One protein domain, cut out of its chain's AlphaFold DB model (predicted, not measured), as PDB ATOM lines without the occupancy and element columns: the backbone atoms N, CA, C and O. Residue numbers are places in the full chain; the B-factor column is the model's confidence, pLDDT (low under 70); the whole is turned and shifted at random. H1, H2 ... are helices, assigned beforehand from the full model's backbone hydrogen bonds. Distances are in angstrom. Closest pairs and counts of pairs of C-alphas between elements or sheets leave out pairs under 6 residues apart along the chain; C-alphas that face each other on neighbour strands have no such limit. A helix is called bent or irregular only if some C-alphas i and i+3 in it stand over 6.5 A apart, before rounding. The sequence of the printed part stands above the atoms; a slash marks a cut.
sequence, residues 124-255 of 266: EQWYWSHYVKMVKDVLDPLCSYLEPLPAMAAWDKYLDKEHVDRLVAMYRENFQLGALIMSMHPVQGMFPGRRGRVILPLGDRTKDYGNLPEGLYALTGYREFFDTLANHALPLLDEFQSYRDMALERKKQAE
ATOM      1  N   GLU A 124     231.171 148.390 265.041       95.31
ATOM      2  CA  GLU A 124     231.315 149.080 266.323       95.31
ATOM      3  C   GLU A 124     232.728 148.925 266.893       95.31
ATOM      4  O   GLU A 124     233.361 149.919 267.255       95.31
ATOM      5  N   GLN A 125     233.247 147.698 266.932       96.25
ATOM      6  CA  GLN A 125     234.604 147.437 267.400       96.25
ATOM      7  C   GLN A 125     235.633 148.119 266.498       96.25
ATOM      8  O   GLN A 125     236.528 148.800 266.995       96.25
ATOM      9  N   TRP A 126     235.464 148.009 265.182       98.00
ATOM     10  CA  TRP A 126     236.304 148.670 264.191       98.00
ATOM     11  C   TRP A 126     236.331 150.189 264.383       98.00
ATOM     12  O   TRP A 126     237.399 150.802 264.386       98.00
ATOM     13  N   TYR A 127     235.169 150.808 264.613       96.62
ATOM     14  CA  TYR A 127     235.080 152.250 264.829       96.62
ATOM     15  C   TYR A 127     235.946 152.686 266.019       96.62
ATOM     16  O   TYR A 127     236.765 153.600 265.908       96.62
ATOM     17  N   TRP A 128     235.812 152.008 267.159       94.06
ATOM     18  CA  TRP A 128     236.546 152.381 268.370       94.06
ATOM     19  C   TRP A 128     238.027 151.988 268.334       94.06
ATOM     20  O   TRP A 128     238.862 152.729 268.855       94.06
ATOM     21  N   SER A 129     238.366 150.847 267.732       94.50
ATOM     22  CA  SER A 129     239.739 150.329 267.678       94.50
ATOM     23  C   SER A 129     240.589 150.969 266.584       94.50
ATOM     24  O   SER A 129     241.812 151.038 266.753       94.50
ATOM     25  N   HIS A 130     239.966 151.445 265.502       96.38
ATOM     26  CA  HIS A 130     240.656 151.911 264.302       96.38
ATOM     27  C   HIS A 130     240.246 153.321 263.877       96.38
ATOM     28  O   HIS A 130     241.091 154.214 263.881       96.38
ATOM     29  N   TYR A 131     238.967 153.562 263.570       95.94
ATOM     30  CA  TYR A 131     238.520 154.841 262.997       95.94
ATOM     31  C   TYR A 131     238.875 156.046 263.873       95.94
ATOM     32  O   TYR A 131     239.458 157.025 263.412       95.94
ATOM     33  N   VAL A 132     238.592 155.946 265.172       93.19
ATOM     34  CA  VAL A 132     238.898 157.001 266.147       93.19
ATOM     35  C   VAL A 132     240.409 157.280 266.228       93.19
ATOM     36  O   VAL A 132     240.811 158.428 266.426       93.19
ATOM     37  N   LYS A 133     241.259 156.259 266.033       93.44
ATOM     38  CA  LYS A 133     242.719 156.434 265.962       93.44
ATOM     39  C   LYS A 133     243.141 157.107 264.662       93.44
ATOM     40  O   LYS A 133     243.938 158.028 264.730       93.44
ATOM     41  N   MET A 134     242.573 156.719 263.519       94.19
ATOM     42  CA  MET A 134     242.847 157.382 262.235       94.19
ATOM     43  C   MET A 134     242.533 158.879 262.302       94.19
ATOM     44  O   MET A 134     243.361 159.702 261.920       94.19
ATOM     45  N   VAL A 135     241.358 159.236 262.837       93.00
ATOM     46  CA  VAL A 135     240.961 160.638 263.036       93.00
ATOM     47  C   VAL A 135     241.964 161.361 263.923       93.00
ATOM     48  O   VAL A 135     242.430 162.434 263.556       93.00
ATOM     49  N   LYS A 136     242.336 160.774 265.063       91.25
ATOM     50  CA  LYS A 136     243.338 161.364 265.951       91.25
ATOM     51  C   LYS A 136     244.688 161.537 265.245       91.25
ATOM     52  O   LYS A 136     245.236 162.626 265.219       91.25
ATOM     53  N   ASP A 137     245.245 160.478 264.680       92.50
ATOM     54  CA  ASP A 137     246.633 160.493 264.214       92.50
ATOM     55  C   ASP A 137     246.825 161.361 262.960       92.50
ATOM     56  O   ASP A 137     247.915 161.887 262.748       92.50
ATOM     57  N   VAL A 138     245.771 161.553 262.159       94.12
ATOM     58  CA  VAL A 138     245.830 162.339 260.916       94.12
ATOM     59  C   VAL A 138     245.259 163.750 261.075       94.12
ATOM     60  O   VAL A 138     245.806 164.689 260.504       94.12
ATOM     61  N   LEU A 139     244.167 163.927 261.828       91.56
ATOM     62  CA  LEU A 139     243.395 165.181 261.840       91.56
ATOM     63  C   LEU A 139     243.504 165.982 263.147       91.56
ATOM     64  O   LEU A 139     243.183 167.169 263.139       91.56
ATOM     65  N   ASP A 140     243.992 165.396 264.246       88.06
ATOM     66  CA  ASP A 140     244.191 166.112 265.520       88.06
ATOM     67  C   ASP A 140     245.096 167.356 265.402       88.06
ATOM     68  O   ASP A 140     244.756 168.389 265.987       88.06
ATOM     69  N   PRO A 141     246.179 167.365 264.588       89.69
ATOM     70  CA  PRO A 141     246.983 168.573 264.419       89.69
ATOM     71  C   PRO A 141     246.178 169.771 263.907       89.69
ATOM     72  O   PRO A 141     246.465 170.899 264.298       89.69
ATOM     73  N   LEU A 142     245.163 169.546 263.062       90.06
ATOM     74  CA  LEU A 142     244.305 170.616 262.550       90.06
ATOM     75  C   LEU A 142     243.396 171.185 263.645       90.06
ATOM     76  O   LEU A 142     243.165 172.394 263.671       90.06
ATOM     77  N   CYS A 143     242.933 170.353 264.585       86.62
ATOM     78  CA  CYS A 143     242.101 170.798 265.704       86.62
ATOM     79  C   CYS A 143     242.780 171.913 266.505       86.62
ATOM     80  O   CYS A 143     242.127 172.901 266.820       86.62
ATOM     81  N   SER A 144     244.098 171.831 266.723       84.25
ATOM     82  CA  SER A 144     244.865 172.866 267.441       84.25
ATOM     83  C   SER A 144     244.790 174.257 266.792       84.25
ATOM     84  O   SER A 144     244.921 175.267 267.480       84.25
ATOM     85  N   TYR A 145     244.573 174.327 265.474       87.12
ATOM     86  CA  TYR A 145     244.406 175.589 264.745       87.12
ATOM     87  C   TYR A 145     242.946 176.061 264.702       87.12
ATOM     88  O   TYR A 145     242.676 177.222 264.407       87.12
ATOM     89  N   LEU A 146     241.993 175.178 264.992       86.81
ATOM     90  CA  LEU A 146     240.558 175.457 264.919       86.81
ATOM     91  C   LEU A 146     239.893 175.518 266.305       86.81
ATOM     92  O   LEU A 146     238.675 175.661 266.399       86.81
ATOM     93  N   GLU A 147     240.673 175.435 267.384       76.75
ATOM     94  CA  GLU A 147     240.181 175.609 268.749       76.75
ATOM     95  C   GLU A 147     239.715 177.056 269.013       76.75
ATOM     96  O   GLU A 147     240.312 178.008 268.507       76.75
ATOM     97  N   PRO A 148     238.678 177.261 269.850       59.56
ATOM     98  CA  PRO A 148     238.089 178.576 270.136       59.56
ATOM     99  C   PRO A 148     238.990 179.557 270.922       59.56
ATOM    100  O   PRO A 148     238.491 180.536 271.477       59.56
ATOM    101  N   LEU A 149     240.308 179.336 270.977       55.66
ATOM    102  CA  LEU A 149     241.280 180.194 271.658       55.66
ATOM    103  C   LEU A 149     242.475 180.492 270.739       55.66
ATOM    104  O   LEU A 149     242.996 179.587 270.091       55.66
ATOM    105  N   PRO A 150     242.961 181.744 270.683       56.78
ATOM    106  CA  PRO A 150     243.907 182.158 269.664       56.78
ATOM    107  C   PRO A 150     245.336 181.805 270.088       56.78
ATOM    108  O   PRO A 150     246.131 182.683 270.422       56.78
ATOM    109  N   ALA A 151     245.701 180.522 270.027       56.94
ATOM    110  CA  ALA A 151     247.111 180.119 270.050       56.94
ATOM    111  C   ALA A 151     247.915 180.861 268.957       56.94
ATOM    112  O   ALA A 151     249.094 181.163 269.142       56.94
ATOM    113  N   MET A 152     247.240 181.248 267.865       64.31
ATOM    114  CA  MET A 152     247.801 182.034 266.763       64.31
ATOM    115  C   MET A 152     247.993 183.524 267.059       64.31
ATOM    116  O   MET A 152     248.854 184.121 266.428       64.31
ATOM    117  N   ALA A 153     247.298 184.134 268.032       70.88
ATOM    118  CA  ALA A 153     247.489 185.569 268.320       70.88
ATOM    119  C   ALA A 153     248.929 185.887 268.769       70.88
ATOM    120  O   ALA A 153     249.402 187.018 268.667       70.88
ATOM    121  N   ALA A 154     249.661 184.877 269.251       78.69
ATOM    122  CA  ALA A 154     251.084 184.997 269.545       78.69
ATOM    123  C   ALA A 154     251.959 185.168 268.286       78.69
ATOM    124  O   ALA A 154     253.084 185.666 268.397       78.69
ATOM    125  N   TRP A 155     251.479 184.745 267.113       85.75
ATOM    126  CA  TRP A 155     252.168 184.836 265.822       85.75
ATOM    127  C   TRP A 155     251.927 186.162 265.112       85.75
ATOM    128  O   TRP A 155     252.804 186.585 264.363       85.75
ATOM    129  N   ASP A 156     250.816 186.847 265.395       88.50
ATOM    130  CA  ASP A 156     250.419 188.094 264.726       88.50
ATOM    131  C   ASP A 156     251.538 189.143 264.709       88.50
ATOM    132  O   ASP A 156     251.765 189.803 263.701       88.50
ATOM    133  N   LYS A 157     252.306 189.260 265.802       89.62
ATOM    134  CA  LYS A 157     253.432 190.209 265.900       89.62
ATOM    135  C   LYS A 157     254.640 189.870 265.020       89.62
ATOM    136  O   LYS A 157     255.522 190.710 264.862       89.62
ATOM    137  N   TYR A 158     254.714 188.649 264.499       93.12
ATOM    138  CA  TYR A 158     255.794 188.182 263.631       93.12
ATOM    139  C   TYR A 158     255.334 187.987 262.183       93.12
ATOM    140  O   TYR A 158     256.159 187.690 261.325       93.12
ATOM    141  N   LEU A 159     254.048 188.155 261.883       92.81
ATOM    142  CA  LEU A 159     253.495 187.985 260.544       92.81
ATOM    143  C   LEU A 159     253.125 189.330 259.917       92.81
ATOM    144  O   LEU A 159     252.856 190.316 260.600       92.81
ATOM    145  N   ASP A 160     253.124 189.358 258.588       94.56
ATOM    146  CA  ASP A 160     252.651 190.514 257.832       94.56
ATOM    147  C   ASP A 160     251.122 190.584 257.933       94.56
ATOM    148  O   ASP A 160     250.457 189.551 258.043       94.56
ATOM    149  N   LYS A 161     250.545 191.792 257.869       92.38
ATOM    150  CA  LYS A 161     249.092 191.986 258.030       92.38
ATOM    151  C   LYS A 161     248.268 191.079 257.104       92.38
ATOM    152  O   LYS A 161     247.275 190.520 257.542       92.38
ATOM    153  N   GLU A 162     248.706 190.901 255.860       95.50
ATOM    154  CA  GLU A 162     248.042 190.028 254.885       95.50
ATOM    155  C   GLU A 162     247.985 188.560 255.343       95.50
ATOM    156  O   GLU A 162     246.952 187.908 255.206       95.50
ATOM    157  N   HIS A 163     249.058 188.050 255.956       94.31
ATOM    158  CA  HIS A 163     249.098 186.694 256.503       94.31
ATOM    159  C   HIS A 163     248.195 186.546 257.732       94.31
ATOM    160  O   HIS A 163     247.513 185.534 257.874       94.31
ATOM    161  N   VAL A 164     248.151 187.562 258.600       91.38
ATOM    162  CA  VAL A 164     247.232 187.587 259.750       91.38
ATOM    163  C   VAL A 164     245.778 187.609 259.275       91.38
ATOM    164  O   VAL A 164     244.964 186.810 259.737       91.38
ATOM    165  N   ASP A 165     245.454 188.468 258.305       92.50
ATOM    166  CA  ASP A 165     244.116 188.558 257.718       92.50
ATOM    167  C   ASP A 165     243.705 187.213 257.078       92.50
ATOM    168  O   ASP A 165     242.568 186.764 257.261       92.50
ATOM    169  N   ARG A 166     244.638 186.514 256.408       93.44
ATOM    170  CA  ARG A 166     244.403 185.171 255.851       93.44
ATOM    171  C   ARG A 166     244.186 184.110 256.932       93.44
ATOM    172  O   ARG A 166     243.222 183.359 256.819       93.44
ATOM    173  N   LEU A 167     244.994 184.071 257.994       90.81
ATOM    174  CA  LEU A 167     244.803 183.145 259.121       90.81
ATOM    175  C   LEU A 167     243.429 183.312 259.782       90.81
ATOM    176  O   LEU A 167     242.742 182.330 260.065       90.81
ATOM    177  N   VAL A 168     243.002 184.561 259.991       89.38
ATOM    178  CA  VAL A 168     241.678 184.871 260.549       89.38
ATOM    179  C   VAL A 168     240.565 184.400 259.612       89.38
ATOM    180  O   VAL A 168     239.565 183.855 260.086       89.38
ATOM    181  N   ALA A 169     240.719 184.592 258.299       90.88
ATOM    182  CA  ALA A 169     239.771 184.089 257.309       90.88
ATOM    183  C   ALA A 169     239.701 182.555 257.332       90.88
ATOM    184  O   ALA A 169     238.614 182.010 257.514       90.88
ATOM    185  N   MET A 170     240.847 181.866 257.276       90.81
ATOM    186  CA  MET A 170     240.921 180.403 257.344       90.81
ATOM    187  C   MET A 170     240.254 179.847 258.602       90.81
ATOM    188  O   MET A 170     239.475 178.901 258.512       90.81
ATOM    189  N   TYR A 171     240.523 180.432 259.772       88.62
ATOM    190  CA  TYR A 171     239.876 180.020 261.019       88.62
ATOM    191  C   TYR A 171     238.351 180.157 260.926       88.62
ATOM    192  O   TYR A 171     237.624 179.221 261.249       88.62
ATOM    193  N   ARG A 172     237.843 181.301 260.445       87.00
ATOM    194  CA  ARG A 172     236.392 181.537 260.321       87.00
ATOM    195  C   ARG A 172     235.730 180.595 259.322       87.00
ATOM    196  O   ARG A 172     234.642 180.103 259.595       87.00
ATOM    197  N   GLU A 173     236.382 180.356 258.191       88.44
ATOM    198  CA  GLU A 173     235.901 179.479 257.119       88.44
ATOM    199  C   GLU A 173     235.832 178.011 257.567       88.44
ATOM    200  O   GLU A 173     234.939 177.285 257.133       88.44
ATOM    201  N   ASN A 174     236.735 177.587 258.463       88.94
ATOM    202  CA  ASN A 174     236.935 176.177 258.812       88.94
ATOM    203  C   ASN A 174     236.626 175.831 260.278       88.94
ATOM    204  O   ASN A 174     236.764 174.679 260.678       88.94
ATOM    205  N   PHE A 175     236.159 176.773 261.100       85.56
ATOM    206  CA  PHE A 175     235.837 176.517 262.513       85.56
ATOM    207  C   PHE A 175     234.897 175.310 262.703       85.56
ATOM    208  O   PHE A 175     235.092 174.470 263.583       85.56
ATOM    209  N   GLN A 176     233.891 175.185 261.835       84.75
ATOM    210  CA  GLN A 176     232.918 174.095 261.901       84.75
ATOM    211  C   GLN A 176     233.496 172.733 261.468       84.75
ATOM    212  O   GLN A 176     233.082 171.701 262.001       84.75
ATOM    213  N   LEU A 177     234.504 172.720 260.586       88.06
ATOM    214  CA  LEU A 177     235.286 171.522 260.266       88.06
ATOM    215  C   LEU A 177     236.017 171.013 261.517       88.06
ATOM    216  O   LEU A 177     235.979 169.818 261.809       88.06
ATOM    217  N   GLY A 178     236.603 171.921 262.305       88.19
ATOM    218  CA  GLY A 178     237.215 171.585 263.593       88.19
ATOM    219  C   GLY A 178     236.213 170.948 264.559       88.19
ATOM    220  O   GLY A 178     236.493 169.907 265.149       88.19
ATOM    221  N   ALA A 179     235.001 171.505 264.660       85.44
ATOM    222  CA  ALA A 179     233.932 170.930 265.481       85.44
ATOM    223  C   ALA A 179     233.517 169.518 265.020       85.44
ATOM    224  O   ALA A 179     233.292 168.638 265.858       85.44
ATOM    225  N   LEU A 180     233.454 169.279 263.704       87.69
ATOM    226  CA  LEU A 180     233.190 167.955 263.141       87.69
ATOM    227  C   LEU A 180     234.292 166.963 263.526       87.69
ATOM    228  O   LEU A 180     233.981 165.927 264.112       87.69
ATOM    229  N   ILE A 181     235.563 167.288 263.265       90.19
ATOM    230  CA  ILE A 181     236.711 166.426 263.603       90.19
ATOM    231  C   ILE A 181     236.709 166.105 265.101       90.19
ATOM    232  O   ILE A 181     236.791 164.941 265.498       90.19
ATOM    233  N   MET A 182     236.496 167.121 265.940       86.62
ATOM    234  CA  MET A 182     236.429 166.957 267.389       86.62
ATOM    235  C   MET A 182     235.282 166.059 267.842       86.62
ATOM    236  O   MET A 182     235.434 165.386 268.858       86.62
ATOM    237  N   SER A 183     234.158 166.000 267.123       85.56
ATOM    238  CA  SER A 183     233.050 165.087 267.450       85.56
ATOM    239  C   SER A 183     233.403 163.604 267.257       85.56
ATOM    240  O   SER A 183     232.781 162.742 267.874       85.56
ATOM    241  N   MET A 184     234.426 163.312 266.449       88.50
ATOM    242  CA  MET A 184     234.933 161.961 266.168       88.50
ATOM    243  C   MET A 184     236.171 161.603 267.000       88.50
ATOM    244  O   MET A 184     236.560 160.437 267.071       88.50
ATOM    245  N   HIS A 185     236.797 162.597 267.632       85.88
ATOM    246  CA  HIS A 185     238.035 162.437 268.384       85.88
ATOM    247  C   HIS A 185     237.814 161.644 269.694       85.88
ATOM    248  O   HIS A 185     236.804 161.851 270.379       85.88
ATOM    249  N   PRO A 186     238.765 160.782 270.129       82.62
ATOM    250  CA  PRO A 186     238.620 159.978 271.352       82.62
ATOM    251  C   PRO A 186     238.375 160.806 272.620       82.62
ATOM    252  O   PRO A 186     237.779 160.304 273.574       82.62
ATOM    253  N   VAL A 187     238.789 162.080 272.635       82.31
ATOM    254  CA  VAL A 187     238.582 163.002 273.769       82.31
ATOM    255  C   VAL A 187     237.105 163.201 274.117       82.31
ATOM    256  O   VAL A 187     236.793 163.457 275.276       82.31
ATOM    257  N   GLN A 188     236.173 163.006 273.174       80.31
ATOM    258  CA  GLN A 188     234.736 163.052 273.480       80.31
ATOM    259  C   GLN A 188     234.342 162.014 274.536       80.31
ATOM    260  O   GLN A 188     233.436 162.250 275.332       80.31
ATOM    261  N   GLY A 189     235.072 160.897 274.604       78.62
ATOM    262  CA  GLY A 189     234.896 159.874 275.629       78.62
ATOM    263  C   GLY A 189     235.249 160.321 277.049       78.62
ATOM    264  O   GLY A 189     234.817 159.669 277.995       78.62
ATOM    265  N   MET A 190     235.993 161.423 277.216       81.19
ATOM    266  CA  MET A 190     236.306 162.000 278.530       81.19
ATOM    267  C   MET A 190     235.133 162.794 279.119       81.19
ATOM    268  O   MET A 190     235.094 163.023 280.326       81.19
ATOM    269  N   PHE A 191     234.166 163.203 278.292       78.62
ATOM    270  CA  PHE A 191     233.010 163.974 278.735       78.62
ATOM    271  C   PHE A 191     231.801 163.050 278.959       78.62
ATOM    272  O   PHE A 191     231.379 162.352 278.028       78.62
ATOM    273  N   PRO A 192     231.199 163.046 280.164       78.69
ATOM    274  CA  PRO A 192     230.031 162.220 280.455       78.69
ATOM    275  C   PRO A 192     228.908 162.425 279.429       78.69
ATOM    276  O   PRO A 192     228.529 163.555 279.124       78.69
ATOM    277  N   GLY A 193     228.387 161.325 278.881       76.88
ATOM    278  CA  GLY A 193     227.290 161.347 277.907       76.88
ATOM    279  C   GLY A 193     227.664 161.788 276.486       76.88
ATOM    280  O   GLY A 193     226.779 161.840 275.639       76.88
ATOM    281  N   ARG A 194     228.943 162.083 276.199       74.19
ATOM    282  CA  ARG A 194     229.402 162.492 274.853       74.19
ATOM    283  C   ARG A 194     230.151 161.415 274.078       74.19
ATOM    284  O   ARG A 194     230.473 161.621 272.912       74.19
ATOM    285  N   ARG A 195     230.396 160.249 274.682       77.88
ATOM    286  CA  ARG A 195     230.952 159.102 273.960       77.88
ATOM    287  C   ARG A 195     229.896 158.543 273.010       77.88
ATOM    288  O   ARG A 195     229.042 157.761 273.414       77.88
ATOM    289  N   GLY A 196     229.971 158.952 271.753       81.44
ATOM    290  CA  GLY A 196     229.102 158.477 270.690       81.44
ATOM    291  C   GLY A 196     229.894 158.243 269.417       81.44
ATOM    292  O   GLY A 196     230.927 158.868 269.181       81.44
ATOM    293  N   ARG A 197     229.405 157.314 268.606       88.38
ATOM    294  CA  ARG A 197     229.877 157.138 267.239       88.38
ATOM    295  C   ARG A 197     229.174 158.144 266.339       88.38
ATOM    296  O   ARG A 197     227.967 158.348 266.482       88.38
ATOM    297  N   VAL A 198     229.913 158.752 265.416       88.62
ATOM    298  CA  VAL A 198     229.297 159.545 264.350       88.62
ATOM    299  C   VAL A 198     228.483 158.615 263.467       88.62
ATOM    300  O   VAL A 198     228.987 157.599 263.010       88.62
ATOM    301  N   ILE A 199     227.212 158.947 263.265       89.88
ATOM    302  CA  ILE A 199     226.313 158.157 262.430       89.88
ATOM    303  C   ILE A 199     226.409 158.678 261.001       89.88
ATOM    304  O   ILE A 199     226.160 159.858 260.759       89.88
ATOM    305  N   LEU A 200     226.767 157.784 260.082       92.31
ATOM    306  CA  LEU A 200     226.790 158.043 258.649       92.31
ATOM    307  C   LEU A 200     225.547 157.443 257.967       92.31
ATOM    308  O   LEU A 200     225.088 156.375 258.384       92.31
ATOM    309  N   PRO A 201     225.007 158.088 256.918       92.75
ATOM    310  CA  PRO A 201     225.423 159.389 256.386       92.75
ATOM    311  C   PRO A 201     225.086 160.540 257.343       92.75
ATOM    312  O   PRO A 201     224.163 160.430 258.151       92.75
ATOM    313  N   LEU A 202     225.815 161.659 257.246       87.56
ATOM    314  CA  LEU A 202     225.515 162.847 258.062       87.56
ATOM    315  C   LEU A 202     224.127 163.431 257.727       87.56
ATOM    316  O   LEU A 202     223.492 164.056 258.582       87.56
ATOM    317  N   GLY A 203     223.647 163.203 256.496       80.88
ATOM    318  CA  GLY A 203     222.360 163.693 256.004       80.88
ATOM    319  C   GLY A 203     222.300 165.223 255.952       80.88
ATOM    320  O   GLY A 203     223.328 165.886 255.862       80.88
ATOM    321  N   ASP A 204     221.100 165.797 256.077       68.31
ATOM    322  CA  ASP A 204     220.858 167.253 256.005       68.31
ATOM    323  C   ASP A 204     221.348 168.048 257.234       68.31
ATOM    324  O   ASP A 204     221.099 169.251 257.345       68.31
ATOM    325  N   ARG A 205     222.092 167.418 258.157       62.91
ATOM    326  CA  ARG A 205     222.763 168.105 259.283       62.91
ATOM    327  C   ARG A 205     223.917 169.015 258.823       62.91
ATOM    328  O   ARG A 205     224.632 169.580 259.642       62.91
ATOM    329  N   THR A 206     224.091 169.189 257.512       55.00
ATOM    330  CA  THR A 206     225.119 170.001 256.843       55.00
ATOM    331  C   THR A 206     225.167 171.454 257.305       55.00
ATOM    332  O   THR A 206     226.245 172.043 257.342       55.00
ATOM    333  N   LYS A 207     224.028 172.033 257.707       56.09
ATOM    334  CA  LYS A 207     223.958 173.428 258.181       56.09
ATOM    335  C   LYS A 207     224.784 173.676 259.447       56.09
ATOM    336  O   LYS A 207     225.219 174.804 259.665       56.09
ATOM    337  N   ASP A 208     225.038 172.634 260.233       64.31
ATOM    338  CA  ASP A 208     225.752 172.745 261.505       64.31
ATOM    339  C   ASP A 208     227.282 172.697 261.329       64.31
ATOM    340  O   ASP A 208     228.012 173.130 262.224       64.31
ATOM    341  N   TYR A 209     227.775 172.237 260.169       64.44
ATOM    342  CA  TYR A 209     229.193 171.909 259.949       64.44
ATOM    343  C   TYR A 209     229.923 172.758 258.889       64.44
ATOM    344  O   TYR A 209     231.120 172.569 258.682       64.44
ATOM    345  N   GLY A 210     229.254 173.739 258.278       67.12
ATOM    346  CA  GLY A 210     229.909 174.756 257.448       67.12
ATOM    347  C   GLY A 210     230.358 174.281 256.071       67.12
ATOM    348  O   GLY A 210     229.662 173.513 255.409       67.12
ATOM    349  N   ASN A 211     231.508 174.792 255.624       72.50
ATOM    350  CA  ASN A 211     232.034 174.611 254.271       72.50
ATOM    351  C   ASN A 211     232.724 173.240 254.114       72.50
ATOM    352  O   ASN A 211     233.944 173.141 254.037       72.50
ATOM    353  N   LEU A 212     231.934 172.166 254.124       79.06
ATOM    354  CA  LEU A 212     232.427 170.801 253.931       79.06
ATOM    355  C   LEU A 212     232.568 170.442 252.439       79.06
ATOM    356  O   LEU A 212     231.846 170.997 251.608       79.06
ATOM    357  N   PRO A 213     233.432 169.467 252.090       81.69
ATOM    358  CA  PRO A 213     233.528 168.929 250.735       81.69
ATOM    359  C   PRO A 213     232.185 168.459 250.181       81.69
ATOM    360  O   PRO A 213     231.376 167.849 250.888       81.69
ATOM    361  N   GLU A 214     231.980 168.683 248.885       82.56
ATOM    362  CA  GLU A 214     230.808 168.177 248.177       82.56
ATOM    363  C   GLU A 214     230.734 166.643 248.276       82.56
ATOM    364  O   GLU A 214     231.739 165.941 248.182       82.56
ATOM    365  N   GLY A 215     229.532 166.112 248.509       85.50
ATOM    366  CA  GLY A 215     229.286 164.672 248.602       85.50
ATOM    367  C   GLY A 215     229.644 164.021 249.943       85.50
ATOM    368  O   GLY A 215     229.095 162.960 250.234       85.50
ATOM    369  N   LEU A 216     230.450 164.659 250.808       89.19
ATOM    370  CA  LEU A 216     230.862 164.097 252.108       89.19
ATOM    371  C   LEU A 216     229.661 163.653 252.967       89.19
ATOM    372  O   LEU A 216     229.701 162.624 253.635       89.19
ATOM    373  N   TYR A 217     228.571 164.419 252.930       87.12
ATOM    374  CA  TYR A 217     227.372 164.193 253.741       87.12
ATOM    375  C   TYR A 217     226.544 162.972 253.326       87.12
ATOM    376  O   TYR A 217     225.751 162.489 254.135       87.12
ATOM    377  N   ALA A 218     226.702 162.497 252.088       91.38
ATOM    378  CA  ALA A 218     225.964 161.360 251.545       91.38
ATOM    379  C   ALA A 218     226.690 160.022 251.763       91.38
ATOM    380  O   ALA A 218     226.071 158.971 251.609       91.38
ATOM    381  N   LEU A 219     227.973 160.063 252.135       94.75
ATOM    382  CA  LEU A 219     228.791 158.872 252.341       94.75
ATOM    383  C   LEU A 219     228.312 158.077 253.553       94.75
ATOM    384  O   LEU A 219     228.049 158.622 254.624       94.75
ATOM    385  N   THR A 220     228.232 156.766 253.377       95.81
ATOM    386  CA  THR A 220     227.748 155.791 254.363       95.81
ATOM    387  C   THR A 220     228.860 154.884 254.901       95.81
ATOM    388  O   THR A 220     228.694 154.248 255.951       95.81
ATOM    389  N   GLY A 221     229.993 154.831 254.192       97.31
ATOM    390  CA  GLY A 221     231.215 154.143 254.594       97.31
ATOM    391  C   GLY A 221     232.176 155.075 255.322       97.31
ATOM    392  O   GLY A 221     232.505 156.158 254.837       97.31
ATOM    393  N   TYR A 222     232.654 154.650 256.492       97.81
ATOM    394  CA  TYR A 222     233.608 155.437 257.277       97.81
ATOM    395  C   TYR A 222     234.940 155.659 256.562       97.81
ATOM    396  O   TYR A 222     235.531 156.723 256.735       97.81
ATOM    397  N   ARG A 223     235.420 154.687 255.773       97.81
ATOM    398  CA  ARG A 223     236.669 154.834 255.008       97.81
ATOM    399  C   ARG A 223     236.555 155.942 253.971       97.81
ATOM    400  O   ARG A 223     237.353 156.868 253.981       97.81
ATOM    401  N   GLU A 224     235.520 155.891 253.136       97.50
ATOM    402  CA  GLU A 224     235.283 156.900 252.103       97.50
ATOM    403  C   GLU A 224     235.045 158.283 252.719       97.50
ATOM    404  O   GLU A 224     235.553 159.289 252.219       97.50
ATOM    405  N   PHE A 225     234.306 158.330 253.833       95.94
ATOM    406  CA  PHE A 225     234.093 159.559 254.588       95.94
ATOM    407  C   PHE A 225     235.412 160.139 255.109       95.94
ATOM    408  O   PHE A 225     235.672 161.327 254.927       95.94
ATOM    409  N   PHE A 226     236.257 159.311 255.729       96.06
ATOM    410  CA  PHE A 226     237.557 159.740 256.233       96.06
ATOM    411  C   PHE A 226     238.472 160.223 255.109       96.06
ATOM    412  O   PHE A 226     239.026 161.309 255.228       96.06
ATOM    413  N   ASP A 227     238.594 159.468 254.017       96.25
ATOM    414  CA  ASP A 227     239.451 159.830 252.885       96.25
ATOM    415  C   ASP A 227     239.026 161.181 252.291       96.25
ATOM    416  O   ASP A 227     239.853 162.062 252.056       96.25
ATOM    417  N   THR A 228     237.718 161.384 252.103       95.38
ATOM    418  CA  THR A 228     237.162 162.648 251.593       95.38
ATOM    419  C   THR A 228     237.441 163.807 252.549       95.38
ATOM    420  O   THR A 228     237.853 164.884 252.117       95.38
ATOM    421  N   LEU A 229     237.253 163.587 253.852       93.44
ATOM    422  CA  LEU A 229     237.521 164.587 254.879       93.44
ATOM    423  C   LEU A 229     239.013 164.936 254.960       93.44
ATOM    424  O   LEU A 229     239.363 166.112 255.001       93.44
ATOM    425  N   ALA A 230     239.894 163.934 254.951       95.06
ATOM    426  CA  ALA A 230     241.339 164.109 255.036       95.06
ATOM    427  C   ALA A 230     241.897 164.839 253.809       95.06
ATOM    428  O   ALA A 230     242.685 165.770 253.963       95.06
ATOM    429  N   ASN A 231     241.429 164.500 252.605       94.94
ATOM    430  CA  ASN A 231     241.816 165.192 251.370       94.94
ATOM    431  C   ASN A 231     241.470 166.688 251.388       94.94
ATOM    432  O   ASN A 231     242.140 167.485 250.735       94.94
ATOM    433  N   HIS A 232     240.439 167.078 252.137       92.88
ATOM    434  CA  HIS A 232     240.080 168.477 252.341       92.88
ATOM    435  C   HIS A 232     240.842 169.132 253.500       92.88
ATOM    436  O   HIS A 232     241.263 170.280 253.391       92.88
ATOM    437  N   ALA A 233     241.031 168.408 254.602       93.50
ATOM    438  CA  ALA A 233     241.622 168.927 255.831       93.50
ATOM    439  C   ALA A 233     243.152 169.084 255.763       93.50
ATOM    440  O   ALA A 233     243.690 170.040 256.319       93.50
ATOM    441  N   LEU A 234     243.865 168.171 255.096       95.50
ATOM    442  CA  LEU A 234     245.332 168.178 255.070       95.50
ATOM    443  C   LEU A 234     245.930 169.409 254.363       95.50
ATOM    444  O   LEU A 234     246.824 170.020 254.943       95.50
ATOM    445  N   PRO A 235     245.413 169.876 253.208       95.88
ATOM    446  CA  PRO A 235     245.893 171.125 252.611       95.88
ATOM    447  C   PRO A 235     245.706 172.351 253.520       95.88
ATOM    448  O   PRO A 235     246.552 173.242 253.538       95.88
ATOM    449  N   LEU A 236     244.620 172.393 254.304       94.00
ATOM    450  CA  LEU A 236     244.387 173.464 255.280       94.00
ATOM    451  C   LEU A 236     245.416 173.412 256.410       94.00
ATOM    452  O   LEU A 236     245.925 174.449 256.834       94.00
ATOM    453  N   LEU A 237     245.729 172.206 256.892       94.56
ATOM    454  CA  LEU A 237     246.764 171.990 257.895       94.56
ATOM    455  C   LEU A 237     248.131 172.470 257.392       94.56
ATOM    456  O   LEU A 237     248.817 173.174 258.131       94.56
ATOM    457  N   ASP A 238     248.500 172.141 256.155       96.44
ATOM    458  CA  ASP A 238     249.758 172.583 255.545       96.44
ATOM    459  C   ASP A 238     249.834 174.115 255.461       96.44
ATOM    460  O   ASP A 238     250.850 174.717 255.821       96.44
ATOM    461  N   GLU A 239     248.740 174.771 255.059       95.38
ATOM    462  CA  GLU A 239     248.665 176.233 255.001       95.38
ATOM    463  C   GLU A 239     248.811 176.855 256.405       95.38
ATOM    464  O   GLU A 239     249.653 177.735 256.600       95.38
ATOM    465  N   PHE A 240     248.099 176.345 257.419       93.62
ATOM    466  CA  PHE A 240     248.255 176.794 258.811       93.62
ATOM    467  C   PHE A 240     249.686 176.609 259.338       93.62
ATOM    468  O   PHE A 240     250.238 177.501 259.992       93.62
ATOM    469  N   GLN A 241     250.304 175.463 259.047       93.50
ATOM    470  CA  GLN A 241     251.675 175.162 259.454       93.50
ATOM    471  C   GLN A 241     252.687 176.091 258.785       93.50
ATOM    472  O   GLN A 241     253.631 176.521 259.446       93.50
ATOM    473  N   SER A 242     252.462 176.477 257.525       95.69
ATOM    474  CA  SER A 242     253.342 177.417 256.824       95.69
ATOM    475  C   SER A 242     253.430 178.772 257.540       95.69
ATOM    476  O   SER A 242     254.522 179.322 257.714       95.69
ATOM    477  N   TYR A 243     252.301 179.279 258.052       93.44
ATOM    478  CA  TYR A 243     252.264 180.523 258.819       93.44
ATOM    479  C   TYR A 243     252.876 180.372 260.209       93.44
ATOM    480  O   TYR A 243     253.621 181.255 260.644       93.44
ATOM    481  N   ARG A 244     252.612 179.251 260.894       92.50
ATOM    482  CA  ARG A 244     253.274 178.919 262.164       92.50
ATOM    483  C   ARG A 244     254.788 178.950 261.995       92.50
ATOM    484  O   ARG A 244     255.477 179.616 262.764       92.50
ATOM    485  N   ASP A 245     255.305 178.233 261.005       94.50
ATOM    486  CA  ASP A 245     256.743 178.060 260.805       94.50
ATOM    487  C   ASP A 245     257.403 179.392 260.431       94.50
ATOM    488  O   ASP A 245     258.443 179.746 260.992       94.50
ATOM    489  N   MET A 246     256.742 180.196 259.589       95.12
ATOM    490  CA  MET A 246     257.168 181.563 259.283       95.12
ATOM    491  C   MET A 246     257.243 182.440 260.542       95.12
ATOM    492  O   MET A 246     258.235 183.142 260.752       95.12
ATOM    493  N   ALA A 247     256.213 182.403 261.390       92.81
ATOM    494  CA  ALA A 247     256.171 183.185 262.620       92.81
ATOM    495  C   ALA A 247     257.245 182.743 263.626       92.81
ATOM    496  O   ALA A 247     257.880 183.589 264.257       92.81
ATOM    497  N   LEU A 248     257.476 181.433 263.766       92.69
ATOM    498  CA  LEU A 248     258.500 180.877 264.654       92.69
ATOM    499  C   LEU A 248     259.919 181.246 264.205       92.69
ATOM    500  O   LEU A 248     260.746 181.609 265.043       92.69
ATOM    501  N   GLU A 249     260.194 181.212 262.900       95.00
ATOM    502  CA  GLU A 249     261.493 181.607 262.351       95.00
ATOM    503  C   GLU A 249     261.750 183.109 262.553       95.00
ATOM    504  O   GLU A 249     262.783 183.505 263.097       95.00
ATOM    505  N   ARG A 250     260.769 183.962 262.229       94.81
ATOM    506  CA  ARG A 250     260.868 185.415 262.458       94.81
ATOM    507  C   ARG A 250     260.985 185.758 263.949       94.81
ATOM    508  O   ARG A 250     261.750 186.650 264.315       94.81
ATOM    509  N   LYS A 251     260.303 185.016 264.830       92.81
ATOM    510  CA  LYS A 251     260.462 185.136 266.286       92.81
ATOM    511  C   LYS A 251     261.890 184.842 266.730       92.81
ATOM    512  O   LYS A 251     262.451 185.610 267.506       92.81
ATOM    513  N   LYS A 252     262.483 183.752 266.239       92.94
ATOM    514  CA  LYS A 252     263.862 183.365 266.566       92.94
ATOM    515  C   LYS A 252     264.872 184.434 266.138       92.94
ATOM    516  O   LYS A 252     265.832 184.684 266.860       92.94
ATOM    517  N   GLN A 253     264.633 185.084 264.999       91.25
ATOM    518  CA  GLN A 253     265.460 186.190 264.505       91.25
ATOM    519  C   GLN A 253     265.295 187.468 265.345       91.25
ATOM    520  O   GLN A 253     266.277 188.163 265.597       91.25
ATOM    521  N   ALA A 254     264.077 187.767 265.805       88.50
ATOM    522  CA  ALA A 254     263.783 188.946 266.621       88.50
ATOM    523  C   ALA A 254     264.203 188.804 268.101       88.50
ATOM    524  O   ALA A 254     264.510 189.804 268.747       88.50
ATOM    525  N   GLU A 255     264.222 187.583 268.650       87.06
ATOM    526  CA  GLU A 255     264.469 187.293 270.075       87.06
ATOM    527  C   GLU A 255     265.553 186.200 270.279       87.06
ATOM    528  O   GLU A 255     265.264 185.131 270.823       87.06
TER     529      GLU A 255
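What this domain is: This is residues 124 to 255 of the 266 residues of the protein "Mrr_cat domain-containing protein" of Magnetospirillum sp. SS-4 (UniProt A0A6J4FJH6). Two long helices, H1 and H6, run side by side the same way, and bent H3 folds back along them, H3b packing on H1. The 132 printed residues, all helix by class, hold H1 to H6 in chain order; the whole is only just compact, close to loose, with a radius of gyration of the C-alphas of 16.4 A and spans of 51 by 29 by 23 A.

How they stand to each other: H1, residues 124 to 146, touches H6, residues 222 to 254, at a shallow tilt of 31 degrees; their closest C-alphas, of Leu 142 and Leu 237, are 5.4 A apart. H3, residues 161 to 184, was assigned as one helix by its hydrogen bonds but is bent, C-alphas 173 and 176 being 7.8 A apart. Its arm H3b, residues 176 to 184, touches H1, closest at the C-alphas of Leu 146 and Gly 178, 5.3 A. O i to N i+4 pairs within hydrogen-bond range number 12 of 19 in H1 and 27 of 29 in H6.

Where its parts are: H1 begins at C-alpha 124 (231.315, 149.080, 266.323); H6, 46.1 A long, ends at C-alpha 254 (263.783, 188.946, 266.621). Short H2, H4 and H5 are residues 151 to 154, 186 to 190 and 203 to 208.

The domain as a whole: The printed part has no cut; the links H4 to H5 and H5 to H6 are long. Residues 148 to 152 and 204 to 210 have pLDDT under 70.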